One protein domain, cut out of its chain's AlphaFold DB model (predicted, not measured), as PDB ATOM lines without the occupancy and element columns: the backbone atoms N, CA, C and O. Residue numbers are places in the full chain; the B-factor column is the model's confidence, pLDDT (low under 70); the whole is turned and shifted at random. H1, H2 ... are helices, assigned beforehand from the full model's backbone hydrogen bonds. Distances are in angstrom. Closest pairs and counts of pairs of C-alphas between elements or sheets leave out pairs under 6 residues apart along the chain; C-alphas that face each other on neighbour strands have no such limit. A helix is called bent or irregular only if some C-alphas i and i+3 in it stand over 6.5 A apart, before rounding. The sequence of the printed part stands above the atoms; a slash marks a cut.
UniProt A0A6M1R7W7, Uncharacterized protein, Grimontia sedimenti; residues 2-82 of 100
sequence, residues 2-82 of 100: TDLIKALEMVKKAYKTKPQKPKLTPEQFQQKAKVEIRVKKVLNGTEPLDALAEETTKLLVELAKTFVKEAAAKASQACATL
ATOM      1  N   THR A   2     -25.276 -54.328  18.954       73.00
ATOM      2  CA  THR A   2     -25.280 -53.575  17.686       73.00
ATOM      3  C   THR A   2     -26.326 -52.456  17.622       73.00
ATOM      4  O   THR A   2     -26.032 -51.377  17.113       73.00
ATOM      5  N   ASP A   3     -27.513 -52.665  18.192       74.25
ATOM      6  CA  ASP A   3     -28.579 -51.650  18.185       74.25
ATOM      7  C   ASP A   3     -28.313 -50.494  19.150       74.25
ATOM      8  O   ASP A   3     -28.637 -49.346  18.853       74.25
ATOM      9  N   LEU A   4     -27.626 -50.771  20.262       78.94
ATOM     10  CA  LEU A   4     -27.191 -49.743  21.205       78.94
ATOM     11  C   LEU A   4     -26.154 -48.814  20.558       78.94
ATOM     12  O   LEU A   4     -26.223 -47.599  20.718       78.94
ATOM     13  N   ILE A   5     -25.231 -49.380  19.774       81.19
ATOM     14  CA  ILE A   5     -24.210 -48.620  19.039       81.19
ATOM     15  C   ILE A   5     -24.866 -47.731  17.973       81.19
ATOM     16  O   ILE A   5     -24.543 -46.548  17.880       81.19
ATOM     17  N   LYS A   6     -25.847 -48.255  17.225       81.38
ATOM     18  CA  LYS A   6     -26.611 -47.469  16.237       81.38
ATOM     19  C   LYS A   6     -27.407 -46.334  16.883       81.38
ATOM     20  O   LYS A   6     -27.427 -45.225  16.346       81.38
ATOM     21  N   ALA A   7     -28.029 -46.583  18.035       80.00
ATOM     22  CA  ALA A   7     -28.732 -45.552  18.792       80.00
ATOM     23  C   ALA A   7     -27.768 -44.448  19.263       80.00
ATOM     24  O   ALA A   7     -28.055 -43.263  19.096       80.00
ATOM     25  N   LEU A   8     -26.583 -44.822  19.760       78.06
ATOM     26  CA  LEU A   8     -25.553 -43.873  20.185       78.06
ATOM     27  C   LEU A   8     -25.036 -43.013  19.022       78.06
ATOM     28  O   LEU A   8     -24.831 -41.809  19.177       78.06
ATOM     29  N   GLU A   9     -24.859 -43.600  17.836       80.19
ATOM     30  CA  GLU A   9     -24.466 -42.857  16.635       80.19
ATOM     31  C   GLU A   9     -25.551 -41.896  16.144       80.19
ATOM     32  O   GLU A   9     -25.226 -40.787  15.707       80.19
ATOM     33  N   MET A  10     -26.829 -42.281  16.228       77.69
ATOM     34  CA  MET A  10     -27.943 -41.389  15.895       77.69
ATOM     35  C   MET A  10     -28.019 -40.210  16.857       77.69
ATOM     36  O   MET A  10     -28.126 -39.070  16.405       77.69
ATOM     37  N   VAL A  11     -27.865 -40.456  18.161       79.31
ATOM     38  CA  VAL A  11     -27.802 -39.388  19.166       79.31
ATOM     39  C   VAL A  11     -26.605 -38.478  18.894       79.31
ATOM     40  O   VAL A  11     -26.766 -37.263  18.838       79.31
ATOM     41  N   LYS A  12     -25.421 -39.032  18.607       77.19
ATOM     42  CA  LYS A  12     -24.219 -38.251  18.271       77.19
ATOM     43  C   LYS A  12     -24.394 -37.405  17.007       77.19
ATOM     44  O   LYS A  12     -23.886 -36.288  16.946       77.19
ATOM     45  N   LYS A  13     -25.096 -37.911  15.990       74.00
ATOM     46  CA  LYS A  13     -25.421 -37.154  14.769       74.00
ATOM     47  C   LYS A  13     -26.465 -36.066  15.031       74.00
ATOM     48  O   LYS A  13     -26.320 -34.979  14.485       74.00
ATOM     49  N   ALA A  14     -27.456 -36.327  15.882       71.81
ATOM     50  CA  ALA A  14     -28.473 -35.352  16.274       71.81
ATOM     51  C   ALA A  14     -27.912 -34.238  17.177       71.81
ATOM     52  O   ALA A  14     -28.347 -33.094  17.079       71.81
ATOM     53  N   TYR A  15     -26.912 -34.554  18.008       66.88
ATOM     54  CA  TYR A  15     -26.257 -33.605  18.915       66.88
ATOM     55  C   TYR A  15     -25.154 -32.772  18.255       66.88
ATOM     56  O   TYR A  15     -24.647 -31.829  18.862       66.88
ATOM     57  N   LYS A  16     -24.761 -33.090  17.014       68.00
ATOM     58  CA  LYS A  16     -23.914 -32.184  16.237       68.00
ATOM     59  C   LYS A  16     -24.725 -30.928  15.970       68.00
ATOM     60  O   LYS A  16     -25.581 -30.905  15.087       68.00
ATOM     61  N   THR A  17     -24.443 -29.884  16.743       63.47
ATOM     62  CA  THR A  17     -24.931 -28.531  16.500       63.47
ATOM     63  C   THR A  17     -24.698 -28.215  15.031       63.47
ATOM     64  O   THR A  17     -23.548 -28.122  14.592       63.47
ATOM     65  N   LYS A  18     -25.788 -28.119  14.256       64.38
ATOM     66  CA  LYS A  18     -25.727 -27.668  12.864       64.38
ATOM     67  C   LYS A  18     -24.885 -26.391  12.852       64.38
ATOM     68  O   LYS A  18     -25.133 -25.545  13.717       64.38
ATOM     69  N   PRO A  19     -23.901 -26.247  11.947       59.88
ATOM     70  CA  PRO A  19     -23.104 -25.034  11.882       59.88
ATOM     71  C   PRO A  19     -24.070 -23.872  11.663       59.88
ATOM     72  O   PRO A  19     -24.653 -23.722  10.589       59.88
ATOM     73  N   GLN A  20     -24.323 -23.100  12.721       66.00
ATOM     74  CA  GLN A  20     -25.087 -21.875  12.593       66.00
ATOM     75  C   GLN A  20     -24.244 -20.982  11.699       66.00
ATOM     76  O   GLN A  20     -23.063 -20.771  11.987       66.00
ATOM     77  N   LYS A  21     -24.833 -20.503  10.598       63.72
ATOM     78  CA  LYS A  21     -24.194 -19.473   9.780       63.72
ATOM     79  C   LYS A  21     -23.714 -18.386  10.746       63.72
ATOM     80  O   LYS A  21     -24.541 -17.906  11.530       63.72
ATOM     81  N   PRO A  22     -22.411 -18.067  10.775       62.31
ATOM     82  CA  PRO A  22     -21.911 -17.071  11.702       62.31
ATOM     83  C   PRO A  22     -22.683 -15.777  11.445       62.31
ATOM     84  O   PRO A  22     -22.716 -15.275  10.325       62.31
ATOM     85  N   LYS A  23     -23.373 -15.277  12.479       69.81
ATOM     86  CA  LYS A  23     -24.139 -14.020  12.406       69.81
ATOM     87  C   LYS A  23     -23.228 -12.813  12.159       69.81
ATOM     88  O   LYS A  23     -23.711 -11.757  11.776       69.81
ATOM     89  N   LEU A  24     -21.935 -12.984  12.424       68.56
ATOM     90  CA  LEU A  24     -20.896 -11.976  12.305       68.56
ATOM     91  C   LEU A  24     -20.048 -12.266  11.069       68.56
ATOM     92  O   LEU A  24     -19.706 -13.421  10.799       68.56
ATOM     93  N   THR A  25     -19.676 -11.213  10.346       80.44
ATOM     94  CA  THR A  25     -18.665 -11.309   9.292       80.44
ATOM     95  C   THR A  25     -17.311 -11.714   9.899       80.44
ATOM     96  O   THR A  25     -17.077 -11.492  11.093       80.44
ATOM     97  N   PRO A  26     -16.386 -12.301   9.115       79.56
ATOM     98  CA  PRO A  26     -15.054 -12.667   9.611       79.56
ATOM     99  C   PRO A  26     -14.322 -11.492  10.273       79.56
ATOM    100  O   PRO A  26     -13.669 -11.654  11.302       79.56
ATOM    101  N   GLU A  27     -14.501 -10.297   9.718       80.81
ATOM    102  CA  GLU A  27     -13.931  -9.050  10.222       80.81
ATOM    103  C   GLU A  27     -14.521  -8.654  11.585       80.81
ATOM    104  O   GLU A  27     -13.791  -8.344  12.526       80.81
ATOM    105  N   GLN A  28     -15.842  -8.779  11.748       78.88
ATOM    106  CA  GLN A  28     -16.507  -8.548  13.032       78.88
ATOM    107  C   GLN A  28     -16.075  -9.568  14.097       78.88
ATOM    108  O   GLN A  28     -15.971  -9.236  15.280       78.88
ATOM    109  N   PHE A  29     -15.780 -10.807  13.695       81.25
ATOM    110  CA  PHE A  29     -15.277 -11.833  14.609       81.25
ATOM    111  C   PHE A  29     -13.872 -11.498  15.126       81.25
ATOM    112  O   PHE A  29     -13.601 -11.623  16.321       81.25
ATOM    113  N   GLN A  30     -12.996 -11.010  14.245       81.50
ATOM    114  CA  GLN A  30     -11.660 -10.548  14.624       81.50
ATOM    115  C   GLN A  30     -11.721  -9.344  15.567       81.50
ATOM    116  O   GLN A  30     -11.007  -9.314  16.571       81.50
ATOM    117  N   GLN A  31     -12.605  -8.381  15.293       80.50
ATOM    118  CA  GLN A  31     -12.799  -7.236  16.182       80.50
ATOM    119  C   GLN A  31     -13.285  -7.670  17.567       80.50
ATOM    120  O   GLN A  31     -12.727  -7.233  18.574       80.50
ATOM    121  N   LYS A  32     -14.254  -8.589  17.635       83.62
ATOM    122  CA  LYS A  32     -14.741  -9.128  18.909       83.62
ATOM    123  C   LYS A  32     -13.622  -9.805  19.706       83.62
ATOM    124  O   LYS A  32     -13.455  -9.512  20.888       83.62
ATOM    125  N   ALA A  33     -12.825 -10.655  19.059       82.75
ATOM    126  CA  ALA A  33     -11.694 -11.316  19.705       82.75
ATOM    127  C   ALA A  33     -10.664 -10.302  20.236       82.75
ATOM    128  O   ALA A  33     -10.157 -10.451  21.347       82.75
ATOM    129  N   LYS A  34     -10.392  -9.231  19.476       85.00
ATOM    130  CA  LYS A  34      -9.481  -8.156  19.893       85.00
ATOM    131  C   LYS A  34      -9.986  -7.432  21.145       85.00
ATOM    132  O   LYS A  34      -9.199  -7.200  22.062       85.00
ATOM    133  N   VAL A  35     -11.284  -7.127  21.206       84.06
ATOM    134  CA  VAL A  35     -11.920  -6.507  22.381       84.06
ATOM    135  C   VAL A  35     -11.859  -7.440  23.589       84.06
ATOM    136  O   VAL A  35     -11.429  -7.016  24.658       84.06
ATOM    137  N   GLU A  36     -12.203  -8.719  23.427       82.88
ATOM    138  CA  GLU A  36     -12.163  -9.697  24.523       82.88
ATOM    139  C   GLU A  36     -10.755  -9.861  25.113       82.88
ATOM    140  O   GLU A  36     -10.596  -9.932  26.334       82.88
ATOM    141  N   ILE A  37      -9.720  -9.890  24.267       84.06
ATOM    142  CA  ILE A  37      -8.325  -9.956  24.721       84.06
ATOM    143  C   ILE A  37      -7.963  -8.710  25.533       84.06
ATOM    144  O   ILE A  37      -7.332  -8.833  26.582       84.06
ATOM    145  N   ARG A  38      -8.371  -7.520  25.083       79.12
ATOM    146  CA  ARG A  38      -8.099  -6.260  25.787       79.12
ATOM    147  C   ARG A  38      -8.793  -6.176  27.135       79.12
ATOM    148  O   ARG A  38      -8.152  -5.868  28.133       79.12
ATOM    149  N   VAL A  39     -10.070  -6.542  27.190       81.31
ATOM    150  CA  VAL A  39     -10.828  -6.595  28.448       81.31
ATOM    151  C   VAL A  39     -10.156  -7.544  29.438       81.31
ATOM    152  O   VAL A  39      -9.986  -7.195  30.602       81.31
ATOM    153  N   LYS A  40      -9.689  -8.713  28.978       82.31
ATOM    154  CA  LYS A  40      -8.930  -9.639  29.831       82.31
ATOM    155  C   LYS A  40      -7.619  -9.037  30.339       82.31
ATOM    156  O   LYS A  40      -7.287  -9.250  31.497       82.31
ATOM    157  N   LYS A  41      -6.880  -8.285  29.517       81.94
ATOM    158  CA  LYS A  41      -5.637  -7.616  29.945       81.94
ATOM    159  C   LYS A  41      -5.883  -6.552  31.010       81.94
ATOM    160  O   LYS A  41      -5.128  -6.497  31.977       81.94
ATOM    161  N   VAL A  42      -6.951  -5.769  30.866       81.25
ATOM    162  CA  VAL A  42      -7.360  -4.774  31.868       81.25
ATOM    163  C   VAL A  42      -7.793  -5.454  33.168       81.25
ATOM    164  O   VAL A  42      -7.324  -5.079  34.237       81.25
ATOM    165  N   LEU A  43      -8.612  -6.509  33.091       78.81
ATOM    166  CA  LEU A  43      -9.025  -7.285  34.272       78.81
ATOM    167  C   LEU A  43      -7.841  -7.951  34.987       78.81
ATOM    168  O   LEU A  43      -7.829  -8.032  36.211       78.81
ATOM    169  N   ASN A  44      -6.833  -8.388  34.232       85.00
ATOM    170  CA  ASN A  44      -5.606  -8.971  34.773       85.00
ATOM    171  C   ASN A  44      -4.587  -7.911  35.238       85.00
ATOM    172  O   ASN A  44      -3.454  -8.264  35.562       85.00
ATOM    173  N   GLY A  45      -4.940  -6.618  35.224       78.00
ATOM    174  CA  GLY A  45      -4.073  -5.517  35.659       78.00
ATOM    175  C   GLY A  45      -2.831  -5.302  34.788       78.00
ATOM    176  O   GLY A  45      -1.903  -4.612  35.197       78.00
ATOM    177  N   THR A  46      -2.784  -5.909  33.601       78.88
ATOM    178  CA  THR A  46      -1.636  -5.837  32.681       78.88
ATOM    179  C   THR A  46      -1.682  -4.585  31.803       78.88
ATOM    180  O   THR A  46      -0.672  -4.198  31.223       78.88
ATOM    181  N   GLU A  47      -2.852  -3.959  31.684       75.75
ATOM    182  CA  GLU A  47      -3.083  -2.746  30.901       75.75
ATOM    183  C   GLU A  47      -3.911  -1.766  31.751       75.75
ATOM    184  O   GLU A  47      -4.893  -2.193  32.371       75.75
ATOM    185  N   PRO A  48      -3.523  -0.480  31.836       77.94
ATOM    186  CA  PRO A  48      -4.265   0.503  32.612       77.94
ATOM    187  C   PRO A  48      -5.627   0.775  31.969       77.94
ATOM    188  O   PRO A  48      -5.767   0.819  30.745       77.94
ATOM    189  N   LEU A  49      -6.638   0.988  32.810       77.44
ATOM    190  CA  LEU A  49      -8.017   1.209  32.372       77.44
ATOM    191  C   LEU A  49      -8.156   2.496  31.538       77.44
ATOM    192  O   LEU A  49      -8.960   2.542  30.609       77.44
ATOM    193  N   ASP A  50      -7.299   3.485  31.797       79.06
ATOM    194  CA  ASP A  50      -7.235   4.752  31.059       79.06
ATOM    195  C   ASP A  50      -6.877   4.550  29.579       79.06
ATOM    196  O   ASP A  50      -7.482   5.170  28.706       79.06
ATOM    197  N   ALA A  51      -5.975   3.611  29.266       75.12
ATOM    198  CA  ALA A  51      -5.610   3.303  27.882       75.12
ATOM    199  C   ALA A  51      -6.786   2.691  27.102       75.12
ATOM    200  O   ALA A  51      -7.000   3.008  25.930       75.12
ATOM    201  N   LEU A  52      -7.595   1.854  27.765       74.81
ATOM    202  CA  LEU A  52      -8.818   1.309  27.174       74.81
ATOM    203  C   LEU A  52      -9.875   2.405  26.971       74.81
ATOM    204  O   LEU A  52     -10.592   2.392  25.966       74.81
ATOM    205  N   ALA A  53      -9.973   3.353  27.905       78.38
ATOM    206  CA  ALA A  53     -10.911   4.466  27.821       78.38
ATOM    207  C   ALA A  53     -10.594   5.386  26.631       78.38
ATOM    208  O   ALA A  53     -11.479   5.636  25.812       78.38
ATOM    209  N   GLU A  54      -9.335   5.807  26.466       82.75
ATOM    210  CA  GLU A  54      -8.906   6.684  25.366       82.75
ATOM    211  C   GLU A  54      -9.190   6.088  23.982       82.75
ATOM    212  O   GLU A  54      -9.733   6.754  23.095       82.75
ATOM    213  N   GLU A  55      -8.868   4.810  23.782       81.88
ATOM    214  CA  GLU A  55      -9.133   4.142  22.509       81.88
ATOM    215  C   GLU A  55     -10.623   3.961  22.233       81.88
ATOM    216  O   GLU A  55     -11.057   4.085  21.084       81.88
ATOM    217  N   THR A  56     -11.413   3.699  23.274       82.25
ATOM    218  CA  THR A  56     -12.870   3.596  23.148       82.25
ATOM    219  C   THR A  56     -13.462   4.942  22.742       82.25
ATOM    220  O   THR A  56     -14.277   5.005  21.818       82.25
ATOM    221  N   THR A  57     -13.008   6.037  23.358       84.19
ATOM    222  CA  THR A  57     -13.404   7.396  22.975       84.19
ATOM    223  C   THR A  57     -13.013   7.700  21.531       84.19
ATOM    224  O   THR A  57     -13.831   8.216  20.772       84.19
ATOM    225  N   LYS A  58     -11.801   7.327  21.105       86.88
ATOM    226  CA  LYS A  58     -11.352   7.517  19.720       86.88
ATOM    227  C   LYS A  58     -12.244   6.774  18.720       86.88
ATOM    228  O   LYS A  58     -12.643   7.361  17.714       86.88
ATOM    229  N   LEU A  59     -12.600   5.523  19.016       84.44
ATOM    230  CA  LEU A  59     -13.480   4.718  18.168       84.44
ATOM    231  C   LEU A  59     -14.900   5.304  18.094       84.44
ATOM    232  O   LEU A  59     -15.482   5.370  17.014       84.44
ATOM    233  N   LEU A  60     -15.442   5.778  19.218       84.38
ATOM    234  CA  LEU A  60     -16.743   6.460  19.267       84.38
ATOM    235  C   LEU A  60     -16.749   7.745  18.431       84.38
ATOM    236  O   LEU A  60     -17.714   8.017  17.717       84.38
ATOM    237  N   VAL A  61     -15.664   8.518  18.478       88.00
ATOM    238  CA  VAL A  61     -15.509   9.728  17.662       88.00
ATOM    239  C   VAL A  61     -15.445   9.385  16.173       88.00
ATOM    240  O   VAL A  61     -16.070  10.073  15.364       88.00
ATOM    241  N   GLU A  62     -14.719   8.335  15.782       88.44
ATOM    242  CA  GLU A  62     -14.712   7.866  14.391       88.44
ATOM    243  C   GLU A  62     -16.091   7.386  13.941       88.44
ATOM    244  O   GLU A  62     -16.535   7.762  12.858       88.44
ATOM    245  N   LEU A  63     -16.809   6.642  14.785       86.69
ATOM    246  CA  LEU A  63     -18.171   6.202  14.495       86.69
ATOM    247  C   LEU A  63     -19.109   7.394  14.271       86.69
ATOM    248  O   LEU A  63     -19.836   7.422  13.280       86.69
ATOM    249  N   ALA A  64     -19.060   8.401  15.147       85.62
ATOM    250  CA  ALA A  64     -19.866   9.611  15.010       85.62
ATOM    251  C   ALA A  64     -19.540  10.371  13.713       85.62
ATOM    252  O   ALA A  64     -20.444  10.787  12.989       85.62
ATOM    253  N   LYS A  65     -18.252  10.503  13.367       86.88
ATOM    254  CA  LYS A  65     -17.819  11.130  12.107       86.88
ATOM    255  C   LYS A  65     -18.325  10.366  10.885       86.88
ATOM    256  O   LYS A  65     -18.810  10.991   9.942       86.88
ATOM    257  N   THR A  66     -18.210   9.040  10.888       85.88
ATOM    258  CA  THR A  66     -18.683   8.187   9.790       85.88
ATOM    259  C   THR A  66     -20.196   8.261   9.661       85.88
ATOM    260  O   THR A  66     -20.696   8.454   8.558       85.88
ATOM    261  N   PHE A  67     -20.924   8.232  10.780       87.25
ATOM    262  CA  PHE A  67     -22.375   8.378  10.789       87.25
ATOM    263  C   PHE A  67     -22.821   9.706  10.172       87.25
ATOM    264  O   PHE A  67     -23.661   9.701   9.281       87.25
ATOM    265  N   VAL A  68     -22.239  10.838  10.583       86.69
ATOM    266  CA  VAL A  68     -22.594  12.155  10.022       86.69
ATOM    267  C   VAL A  68     -22.306  12.217   8.520       86.69
ATOM    268  O   VAL A  68     -23.137  12.699   7.751       86.69
ATOM    269  N   LYS A  69     -21.155  11.692   8.079       83.56
ATOM    270  CA  LYS A  69     -20.791  11.650   6.653       83.56
ATOM    271  C   LYS A  69     -21.745  10.777   5.839       83.56
ATOM    272  O   LYS A  69     -22.228  11.209   4.795       83.56
ATOM    273  N   GLU A  70     -22.028   9.565   6.307       85.38
ATOM    274  CA  GLU A  70     -22.937   8.647   5.623       85.38
ATOM    275  C   GLU A  70     -24.385   9.131   5.657       85.38
ATOM    276  O   GLU A  70     -25.104   8.958   4.676       85.38
ATOM    277  N   ALA A  71     -24.817   9.765   6.748       80.88
ATOM    278  CA  ALA A  71     -26.140  10.363   6.856       80.88
ATOM    279  C   ALA A  71     -26.313  11.492   5.835       80.88
ATOM    280  O   ALA A  71     -27.313  11.511   5.125       80.88
ATOM    281  N   ALA A  72     -25.321  12.378   5.688       77.06
ATOM    282  CA  ALA A  72     -25.341  13.432   4.673       77.06
ATOM    283  C   ALA A  72     -25.343  12.863   3.242       77.06
ATOM    284  O   ALA A  72     -26.089  13.344   2.384       77.06
ATOM    285  N   ALA A  73     -24.559  11.807   2.992       77.88
ATOM    286  CA  ALA A  73     -24.525  11.125   1.700       77.88
ATOM    287  C   ALA A  73     -25.878  10.474   1.369       77.88
ATOM    288  O   ALA A  73     -26.416  10.693   0.286       77.88
ATOM    289  N   LYS A  74     -26.471   9.738   2.318       80.06
ATOM    290  CA  LYS A  74     -27.785   9.099   2.156       80.06
ATOM    291  C   LYS A  74     -28.919  10.116   2.044       80.06
ATOM    292  O   LYS A  74     -29.814   9.906   1.236       80.06
ATOM    293  N   ALA A  75     -28.874  11.217   2.794       75.25
ATOM    294  CA  ALA A  75     -29.848  12.303   2.685       75.25
ATOM    295  C   ALA A  75     -29.792  12.959   1.300       75.25
ATOM    296  O   ALA A  75     -30.820  13.105   0.651       75.25
ATOM    297  N   SER A  76     -28.591  13.260   0.800       75.94
ATOM    298  CA  SER A  76     -28.400  13.789  -0.558       75.94
ATOM    299  C   SER A  76     -28.918  12.823  -1.626       75.94
ATOM    300  O   SER A  76     -29.587  13.240  -2.569       75.94
ATOM    301  N   GLN A  77     -28.655  11.524  -1.461       77.25
ATOM    302  CA  GLN A  77     -29.133  10.490  -2.376       77.25
ATOM    303  C   GLN A  77     -30.663  10.361  -2.344       77.25
ATOM    304  O   GLN A  77     -31.284  10.283  -3.399       77.25
ATOM    305  N   ALA A  78     -31.271  10.416  -1.155       72.62
ATOM    306  CA  ALA A  78     -32.719  10.387  -0.973       72.62
ATOM    307  C   ALA A  78     -33.401  11.635  -1.564       72.62
ATOM    308  O   ALA A  78     -34.406  11.506  -2.262       72.62
ATOM    309  N   CYS A  79     -32.830  12.828  -1.361       65.25
ATOM    310  CA  CYS A  79     -33.329  14.073  -1.948       65.25
ATOM    311  C   CYS A  79     -33.207  14.095  -3.478       65.25
ATOM    312  O   CYS A  79     -34.088  14.626  -4.146       65.25
ATOM    313  N   ALA A  80     -32.156  13.495  -4.047       65.94
ATOM    314  CA  ALA A  80     -31.993  13.378  -5.497       65.94
ATOM    315  C   ALA A  80     -33.016  12.423  -6.143       65.94
ATOM    316  O   ALA A  80     -33.319  12.559  -7.326       65.94
ATOM    317  N   THR A  81     -33.553  11.471  -5.376       60.81
ATOM    318  CA  THR A  81     -34.595  10.533  -5.825       60.81
ATOM    319  C   THR A  81     -36.027  11.016  -5.583       60.81
ATOM    320  O   THR A  81     -36.963  10.325  -5.979       60.81
ATOM    321  N   LEU A  82     -36.228  12.181  -4.952       60.66
ATOM    322  CA  LEU A  82     -37.567  12.756  -4.811       60.66
ATOM    323  C   LEU A  82     -38.056  13.267  -6.179       60.66
ATOM    324  O   LEU A  82     -37.313  13.985  -6.857       60.66
TER     325      LEU A  82
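Overview. This is residues 2 to 82 of the 100 residues of an uncharacterized protein of Grimontia sedimenti (UniProt A0A6M1R7W7). The longest helix, H3, and the shorter H2 make an open V, joined near its point by a tight turn. From the far end of H2 a long link, residues 15 to 25, runs out to H1, a separate helix that sticks out as an arm with residues 2 to 23 standing free, and there is no common core. The printed part has 81 residues with three named helices, in the order H1, H2, H3, and no named strand; the class is all helix. The whole is extended, with a radius of gyration of the C-alphas of 23.4 A, and flat, spanning 69 by 52 by 12 A.

Arrangement. Start at H3, residues 49 to 80, and look back along the chain to H2, residues 26 to 43. The two only just touch, with 3 pairs of C-alphas within 8 A; the closest are those of Val 42 and Leu 49, 6.0 A apart. H2 touches H3 with residues 38 to 42 alone, and H3 touches H2 with residues 49 to 52 alone. Their lines stand at a shallow tilt of 29 degrees and they run opposite ways, a helical hairpin with its centres 20.6 A apart. Now look to H1, residues 2 to 14: it is apart from H2 and from H3. In H1, H2 and H3 every O i to N i+4 pair is within hydrogen-bond range.

Along the chain. Find C-alpha 49 at (-8.017, 1.209, 32.372); from there H3 runs 46.4 A to C-alpha 80 at (-31.993, 13.378, -5.497). For H2, begin at C-alpha 26 at (-15.054, -12.667, 9.611); from first to last C-alpha, Pro 26 to Leu 43, it measures 26.0 A. H1 begins at C-alpha 2, at (-25.280, -53.575, 17.686), and reaches C-alpha 14 after 18.6 A, running mostly along y. No helix is bent or irregular.

Size, cuts and confidence. The two C-alphas farthest apart are those of Thr 2 and Ala 80, 71.2 A. Besides residues 2 to 23, look at residues 25 to 31, of which 26 to 31 belong to H2, and residues 53 to 82, of which 53 to 80 belong to H3: these stand free too. The link from H1 to H2 is long, with 11 residues, and the link from H2 to H3 is tight, with 5. The printed part has no cut. In the B-factor column you will find a mean pLDDT of the printed part of 77.9; the model's confidence is low, under 70, at residues 15 to 24 and 79 to 82.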